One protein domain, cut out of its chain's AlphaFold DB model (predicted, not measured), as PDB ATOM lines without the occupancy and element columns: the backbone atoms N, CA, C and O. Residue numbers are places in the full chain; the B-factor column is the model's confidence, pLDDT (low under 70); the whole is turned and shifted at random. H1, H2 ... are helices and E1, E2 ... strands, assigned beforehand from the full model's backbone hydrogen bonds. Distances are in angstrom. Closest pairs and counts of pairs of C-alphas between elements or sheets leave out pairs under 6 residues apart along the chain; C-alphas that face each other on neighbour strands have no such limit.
ATOM      1  N   ILE A   4      24.944  26.964  -4.475       94.88
ATOM      2  CA  ILE A   4      25.524  27.565  -5.674       94.88
ATOM      3  C   ILE A   4      26.651  28.499  -5.243       94.88
ATOM      4  O   ILE A   4      26.462  29.340  -4.366       94.88
ATOM      5  N   LEU A   5      27.817  28.341  -5.861       95.38
ATOM      6  CA  LEU A   5      28.964  29.221  -5.695       95.38
ATOM      7  C   LEU A   5      29.006  30.210  -6.852       95.38
ATOM      8  O   LEU A   5      29.133  29.814  -8.014       95.38
ATOM      9  N   PHE A   6      28.963  31.490  -6.499       95.75
ATOM     10  CA  PHE A   6      29.192  32.593  -7.416       95.75
ATOM     11  C   PHE A   6      30.570  33.204  -7.162       95.75
ATOM     12  O   PHE A   6      30.936  33.458  -6.016       95.75
ATOM     13  N   GLN A   7      31.320  33.460  -8.231       92.81
ATOM     14  CA  GLN A   7      32.545  34.259  -8.193       92.81
ATOM     15  C   GLN A   7      32.464  35.292  -9.311       92.81
ATOM     16  O   GLN A   7      32.057  34.966 -10.426       92.81
ATOM     17  N   ASP A   8      32.775  36.547  -8.988       92.12
ATOM     18  CA  ASP A   8      32.723  37.674  -9.929       92.12
ATOM     19  C   ASP A   8      31.381  37.775 -10.689       92.12
ATOM     20  O   ASP A   8      31.325  38.052 -11.887       92.12
ATOM     21  N   GLY A   9      30.276  37.488  -9.989       93.25
ATOM     22  CA  GLY A   9      28.915  37.531 -10.535       93.25
ATOM     23  C   GLY A   9      28.532  36.360 -11.451       93.25
ATOM     24  O   GLY A   9      27.428  36.359 -11.991       93.25
ATOM     25  N   LYS A  10      29.398  35.354 -11.623       96.38
ATOM     26  CA  LYS A  10      29.133  34.166 -12.449       96.38
ATOM     27  C   LYS A  10      28.936  32.927 -11.590       96.38
ATOM     28  O   LYS A  10      29.648  32.732 -10.608       96.38
ATOM     29  N   GLU A  11      27.996  32.072 -11.983       94.38
ATOM     30  CA  GLU A  11      27.829  30.745 -11.388       94.38
ATOM     31  C   GLU A  11      29.028  29.867 -11.768       94.38
ATOM     32  O   GLU A  11      29.233  29.551 -12.938       94.38
ATOM     33  N   VAL A  12      29.834  29.490 -10.776       94.69
ATOM     34  CA  VAL A  12      31.019  28.636 -10.961       94.69
ATOM     35  C   VAL A  12      30.668  27.176 -10.722       94.69
ATOM     36  O   VAL A  12      31.156  26.285 -11.417       94.69
ATOM     37  N   LYS A  13      29.845  26.914  -9.703       94.25
ATOM     38  CA  LYS A  13      29.546  25.552  -9.269       94.25
ATOM     39  C   LYS A  13      28.190  25.471  -8.593       94.25
ATOM     40  O   LYS A  13      27.812  26.374  -7.854       94.25
ATOM     41  N   ARG A  14      27.497  24.351  -8.782       93.38
ATOM     42  CA  ARG A  14      26.226  24.060  -8.117       93.38
ATOM     43  C   ARG A  14      26.148  22.614  -7.656       93.38
ATOM     44  O   ARG A  14      26.678  21.717  -8.315       93.38
ATOM     45  N   ARG A  15      25.423  22.377  -6.565       94.12
ATOM     46  CA  ARG A  15      25.010  21.044  -6.127       94.12
ATOM     47  C   ARG A  15      23.526  21.041  -5.734       94.12
ATOM     48  O   ARG A  15      23.088  21.987  -5.080       94.12
ATOM     49  N   PRO A  16      22.764  19.997  -6.105       92.69
ATOM     50  CA  PRO A  16      23.179  18.861  -6.938       92.69
ATOM     51  C   PRO A  16      23.438  19.271  -8.402       92.69
ATOM     52  O   PRO A  16      23.023  20.345  -8.842       92.69
ATOM     53  N   GLN A  17      24.187  18.442  -9.136       90.88
ATOM     54  CA  GLN A  17      24.482  18.694 -10.550       90.88
ATOM     55  C   GLN A  17      23.238  18.480 -11.407       90.88
ATOM     56  O   GLN A  17      22.448  17.571 -11.144       90.88
ATOM     57  N   ILE A  18      23.096  19.310 -12.438       90.06
ATOM     58  CA  ILE A  18      21.997  19.243 -13.395       90.06
ATOM     59  C   ILE A  18      22.587  18.980 -14.778       90.06
ATOM     60  O   ILE A  18      23.541  19.646 -15.176       90.06
ATOM     61  N   ASP A  19      22.049  17.990 -15.487       86.88
ATOM     62  CA  ASP A  19      22.440  17.709 -16.866       86.88
ATOM     63  C   ASP A  19      21.829  18.717 -17.859       86.88
ATOM     64  O   ASP A  19      20.955  19.516 -17.524       86.88
ATOM     65  N   VAL A  20      22.255  18.662 -19.123       87.75
ATOM     66  CA  VAL A  20      21.739  19.543 -20.193       87.75
ATOM     67  C   VAL A  20      20.234  19.393 -20.453       87.75
ATOM     68  O   VAL A  20      19.629  20.258 -21.076       87.75
ATOM     69  N   LYS A  21      19.623  18.299 -19.986       89.81
ATOM     70  CA  LYS A  21      18.185  18.021 -20.088       89.81
ATOM     71  C   LYS A  21      17.425  18.440 -18.822       89.81
ATOM     72  O   LYS A  21      16.239  18.144 -18.711       89.81
ATOM     73  N   GLY A  22      18.085  19.101 -17.868       84.25
ATOM     74  CA  GLY A  22      17.480  19.569 -16.621       84.25
ATOM     75  C   GLY A  22      17.339  18.497 -15.538       84.25
ATOM     76  O   GLY A  22      16.682  18.738 -14.526       84.25
ATOM     77  N   ARG A  23      17.931  17.310 -15.713       87.25
ATOM     78  CA  ARG A  23      17.821  16.204 -14.754       87.25
ATOM     79  C   ARG A  23      18.894  16.307 -13.685       87.25
ATOM     80  O   ARG A  23      20.058  16.576 -13.972       87.25
ATOM     81  N   VAL A  24      18.497  16.034 -12.449       89.81
ATOM     82  CA  VAL A  24      19.402  16.029 -11.301       89.81
ATOM     83  C   VAL A  24      20.214  14.734 -11.308       89.81
ATOM     84  O   VAL A  24      19.651  13.654 -11.159       89.81
ATOM     85  N   LEU A  25      21.532  14.844 -11.481       81.31
ATOM     86  CA  LEU A  25      22.428  13.687 -11.600       81.31
ATOM     87  C   LEU A  25      22.731  13.019 -10.255       81.31
ATOM     88  O   LEU A  25      22.973  11.821 -10.213       81.31
ATOM     89  N   ASP A  26      22.710  13.785  -9.166       80.06
ATOM     90  CA  ASP A  26      23.148  13.312  -7.848       80.06
ATOM     91  C   ASP A  26      22.134  13.710  -6.768       80.06
ATOM     92  O   ASP A  26      22.433  14.409  -5.800       80.06
ATOM     93  N   ALA A  27      20.873  13.334  -6.997       74.88
ATOM     94  CA  ALA A  27      19.740  13.745  -6.166       74.88
ATOM     95  C   ALA A  27      19.788  13.172  -4.736       74.88
ATOM     96  O   ALA A  27      19.134  13.703  -3.843       74.88
ATOM     97  N   GLN A  28      20.548  12.095  -4.524       81.06
ATOM     98  CA  GLN A  28      20.631  11.366  -3.253       81.06
ATOM     99  C   GLN A  28      21.848  11.770  -2.404       81.06
ATOM    100  O   GLN A  28      21.954  11.357  -1.251       81.06
ATOM    101  N   ARG A  29      22.763  12.590  -2.939       84.75
ATOM    102  CA  ARG A  29      23.945  13.058  -2.208       84.75
ATOM    103  C   ARG A  29      23.538  14.024  -1.096       84.75
ATOM    104  O   ARG A  29      22.973  15.087  -1.351       84.75
ATOM    105  N   LEU A  30      23.885  13.674   0.139       89.06
ATOM    106  CA  LEU A  30      23.687  14.551   1.289       89.06
ATOM    107  C   LEU A  30      24.644  15.746   1.222       89.06
ATOM    108  O   LEU A  30      25.840  15.590   0.987       89.06
ATOM    109  N   LEU A  31      24.111  16.945   1.457       90.44
ATOM    110  CA  LEU A  31      24.884  18.187   1.500       90.44
ATOM    111  C   LEU A  31      25.411  18.434   2.919       90.44
ATOM    112  O   LEU A  31      24.986  19.370   3.594       90.44
ATOM    113  N   THR A  32      26.288  17.551   3.396       94.06
ATOM    114  CA  THR A  32      26.954  17.726   4.694       94.06
ATOM    115  C   THR A  32      27.987  18.851   4.628       94.06
ATOM    116  O   THR A  32      28.465  19.204   3.549       94.06
ATOM    117  N   ALA A  33      28.345  19.419   5.784       94.31
ATOM    118  CA  ALA A  33      29.332  20.494   5.855       94.31
ATOM    119  C   ALA A  33      30.686  20.067   5.265       94.31
ATOM    120  O   ALA A  33      31.197  20.758   4.389       94.31
ATOM    121  N   ASP A  34      31.206  18.903   5.665       95.31
ATOM    122  CA  ASP A  34      32.493  18.387   5.176       95.31
ATOM    123  C   ASP A  34      32.497  18.214   3.656       95.31
ATOM    124  O   ASP A  34      33.423  18.653   2.977       95.31
ATOM    125  N   TYR A  35      31.411  17.654   3.108       94.12
ATOM    126  CA  TYR A  35      31.257  17.515   1.664       94.12
ATOM    127  C   TYR A  35      31.247  18.875   0.973       94.12
ATOM    128  O   TYR A  35      31.920  19.044  -0.034       94.12
ATOM    129  N   LEU A  36      30.502  19.856   1.491       94.19
ATOM    130  CA  LEU A  36      30.440  21.183   0.881       94.19
ATOM    131  C   LEU A  36      31.782  21.921   0.958       94.19
ATOM    132  O   LEU A  36      32.136  22.612   0.006       94.19
ATOM    133  N   ILE A  37      32.530  21.777   2.054       95.69
ATOM    134  CA  ILE A  37      33.848  22.402   2.220       95.69
ATOM    135  C   ILE A  37      34.828  21.880   1.169       95.69
ATOM    136  O   ILE A  37      35.493  22.694   0.525       95.69
ATOM    137  N   ASP A  38      34.881  20.562   0.975       95.56
ATOM    138  CA  ASP A  38      35.760  19.920  -0.006       95.56
ATOM    139  C   ASP A  38      35.278  20.169  -1.444       95.56
ATOM    140  O   ASP A  38      35.989  20.730  -2.275       95.56
ATOM    141  N   GLU A  39      34.004  19.880  -1.721       94.50
ATOM    142  CA  GLU A  39      33.411  20.000  -3.052       94.50
ATOM    143  C   GLU A  39      33.489  21.430  -3.598       94.50
ATOM    144  O   GLU A  39      33.664  21.617  -4.801       94.50
ATOM    145  N   PHE A  40      33.352  22.453  -2.754       95.44
ATOM    146  CA  PHE A  40      33.444  23.852  -3.180       95.44
ATOM    147  C   PHE A  40      34.813  24.492  -2.904       95.44
ATOM    148  O   PHE A  40      34.983  25.668  -3.225       95.44
ATOM    149  N   GLY A  41      35.781  23.760  -2.341       95.69
ATOM    150  CA  GLY A  41      37.115  24.286  -2.030       95.69
ATOM    151  C   GLY A  41      37.089  25.491  -1.083       95.69
ATOM    152  O   GLY A  41      37.873  26.431  -1.232       95.69
ATOM    153  N   LEU A  42      36.156  25.511  -0.124       95.50
ATOM    154  CA  LEU A  42      35.852  26.709   0.672       95.50
ATOM    155  C   LEU A  42      37.039  27.182   1.520       95.50
ATOM    156  O   LEU A  42      37.213  28.385   1.706       95.50
ATOM    157  N   ALA A  43      37.877  26.259   2.002       94.81
ATOM    158  CA  ALA A  43      39.052  26.589   2.811       94.81
ATOM    159  C   ALA A  43      40.094  27.411   2.030       94.81
ATOM    160  O   ALA A  43      40.662  28.376   2.553       94.81
ATOM    161  N   GLU A  44      40.312  27.063   0.759       94.75
ATOM    162  CA  GLU A  44      41.242  27.776  -0.114       94.75
ATOM    163  C   GLU A  44      40.687  29.155  -0.479       94.75
ATOM    164  O   GLU A  44      41.389  30.161  -0.346       94.75
ATOM    165  N   ILE A  45      39.406  29.216  -0.863       94.62
ATOM    166  CA  ILE A  45      38.725  30.476  -1.185       94.62
ATOM    167  C   ILE A  45      38.796  31.425   0.012       94.62
ATOM    168  O   ILE A  45      39.212  32.571  -0.142       94.62
ATOM    169  N   TYR A  46      38.455  30.946   1.210       93.56
ATOM    170  CA  TYR A  46      38.497  31.756   2.421       93.56
ATOM    171  C   TYR A  46      39.897  32.320   2.679       93.56
ATOM    172  O   TYR A  46      40.056  33.526   2.861       93.56
ATOM    173  N   THR A  47      40.923  31.469   2.631       95.31
ATOM    174  CA  THR A  47      42.318  31.889   2.827       95.31
ATOM    175  C   THR A  47      42.738  32.948   1.810       95.31
ATOM    176  O   THR A  47      43.340  33.965   2.170       95.31
ATOM    177  N   ARG A  48      42.401  32.736   0.535       93.94
ATOM    178  CA  ARG A  48      42.736  33.649  -0.556       93.94
ATOM    179  C   ARG A  48      42.086  35.016  -0.371       93.94
ATOM    180  O   ARG A  48      42.776  36.032  -0.458       93.94
ATOM    181  N   GLU A  49      40.785  35.056  -0.106       91.69
ATOM    182  CA  GLU A  49      40.063  36.318   0.067       91.69
ATOM    183  C   GLU A  49      40.477  37.028   1.367       91.69
ATOM    184  O   GLU A  49      40.695  38.240   1.360       91.69
ATOM    185  N   ALA A  50      40.726  36.291   2.454       92.75
ATOM    186  CA  ALA A  50      41.256  36.857   3.695       92.75
ATOM    187  C   ALA A  50      42.623  37.534   3.487       92.75
ATOM    188  O   ALA A  50      42.874  38.615   4.023       92.75
ATOM    189  N   ASN A  51      43.504  36.932   2.682       92.81
ATOM    190  CA  ASN A  51      44.797  37.525   2.345       92.81
ATOM    191  C   ASN A  51      44.656  38.787   1.485       92.81
ATOM    192  O   ASN A  51      45.377  39.757   1.723       92.81
ATOM    193  N   LYS A  52      43.713  38.818   0.533       90.50
ATOM    194  CA  LYS A  52      43.418  40.029  -0.253       90.50
ATOM    195  C   LYS A  52      42.920  41.171   0.627       90.50
ATOM    196  O   LYS A  52      43.403  42.290   0.485       90.50
ATOM    197  N   ILE A  53      42.010  40.890   1.562       88.75
ATOM    198  CA  ILE A  53      41.501  41.893   2.507       88.75
ATOM    199  C   ILE A  53      42.662  42.473   3.321       88.75
ATOM    200  O   ILE A  53      42.858  43.684   3.326       88.75
ATOM    201  N   LYS A  54      43.501  41.613   3.917       87.00
ATOM    202  CA  LYS A  54      44.689  42.044   4.675       87.00
ATOM    203  C   LYS A  54      45.669  42.867   3.836       87.00
ATOM    204  O   LYS A  54      46.275  43.804   4.350       87.00
ATOM    205  N   ALA A  55      45.857  42.511   2.566       82.94
ATOM    206  CA  ALA A  55      46.733  43.243   1.659       82.94
ATOM    207  C   ALA A  55      46.176  44.630   1.309       82.94
ATOM    208  O   ALA A  55      46.946  45.583   1.221       82.94
ATOM    209  N   ASN A  56      44.857  44.759   1.152       75.19
ATOM    210  CA  ASN A  56      44.210  46.039   0.877       75.19
ATOM    211  C   ASN A  56      44.254  46.969   2.097       75.19
ATOM    212  O   ASN A  56      44.614  48.130   1.943       75.19
ATOM    213  N   THR A  57      44.053  46.449   3.314       72.56
ATOM    214  CA  THR A  57      44.176  47.241   4.553       72.56
ATOM    215  C   THR A  57      45.575  47.842   4.744       72.56
ATOM    216  O   THR A  57      45.708  48.907   5.334       72.56
ATOM    217  N   LYS A  58      46.631  47.193   4.232       63.88
ATOM    218  CA  LYS A  58      48.011  47.719   4.277       63.88
ATOM    219  C   LYS A  58      48.320  48.781   3.218       63.88
ATOM    220  O   LYS A  58      49.352  49.424   3.329       63.88
ATOM    221  N   LYS A  59      47.502  48.911   2.168       61.88
ATOM    222  CA  LYS A  59      47.693  49.919   1.109       61.88
ATOM    223  C   LYS A  59      47.003  51.247   1.422       61.88
ATOM    224  O   LYS A  59      47.325  52.245   0.792       61.88
ATOM    225  N   GLU A  60      46.046  51.237   2.347       57.31
ATOM    226  CA  GLU A  60      45.302  52.420   2.796       57.31
ATOM    227  C   GLU A  60      45.906  53.071   4.059       57.31
ATOM    228  O   GLU A  60      45.380  54.076   4.531       57.31
ATOM    229  N   GLN A  61      47.001  52.510   4.594       49.47
ATOM    230  CA  GLN A  61      47.830  53.079   5.668       49.47
ATOM    231  C   GLN A  61      49.125  53.647   5.092       49.47
ATOM    232  O   GLN A  61      49.561  54.704   5.595       49.47
TER     233      GLN A  61
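AT A GLANCE: This is residues 4 to 61 of the 61 residues of the protein "Hypothetical protein" of Rotaria sp. Silwood1 (UniProt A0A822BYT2). A small hairpin of two strands, E1 and E2, and a short helix, H1, are joined by a long loop, residues 16 to 32, that swings out and back, and a long helix, H2, makes a corner with H1 and sticks out with residues 43 to 61 as a free arm. This arm makes much of the length, and the rest is a thin, loosely built body with a long unnamed stretch. The printed part has 58 residues, with two named strands and two named helices in the order E1, E2, H1, H2; the sheet has the order E1 - E2, antiparallel, and the class is mixed, helices and strands. The whole is only just extended, close to loose, with a radius of gyration of the C-alphas of 15.9 A, and its C-alphas span 52 by 24 by 9 A.

IN THESE COORDINATES: Strand E1 is residues 4 to 7, 10.0 A from first to last C-alpha, and begins at C-alpha 4 at (25.524, 27.565, -5.674). Strand E2 is residues 10 to 15, 15.1 A long, and ends at C-alpha 15 at (25.010, 21.044, -6.127). Helix H1 is residues 33 to 39, 9.8 A long. Helix H2 is residues 42 to 57, 22.5 A long, and ends at C-alpha 57 at (44.176, 47.241, 4.553).

HOW THE PARTS SIT: E1 and E2 form a hairpin with a tight link of 2 residues, antiparallel at 156 degrees between their directions. The C-alphas of Ile 4 and Arg 14 face each other at 4.3 A. N 5 and O 13 are within hydrogen-bond range at 2.8 A, and so are N 10 and O 7 at 2.9 A. E1 is apart from H1, and both E1 and E2 are apart from H2. H1 and H2 are close but not clearly touching, their closest C-alphas being those of Ile 37 and Ala 43, 6.7 A apart. Their lines are about perpendicular, at 82 degrees. In H1 and H2 every O i to N i+4 pair is within hydrogen-bond range.

THE WHOLE: The two C-alphas farthest apart are those of Lys 21 and Gln 61, 52.6 A. Residues 43 to 61, of which 43 to 57 belong to H2, stand free, and the body without them spans 27 by 25 by 9 A. The link from E2 to H1 is long, with 17 residues, and the link from H1 to H2 is tight, with 2. The printed part has no cut and ends at residue 61, the chain's last. The mean pLDDT of the printed part is 88.5, and residues 58 to 61 are under 70 in this predicted model.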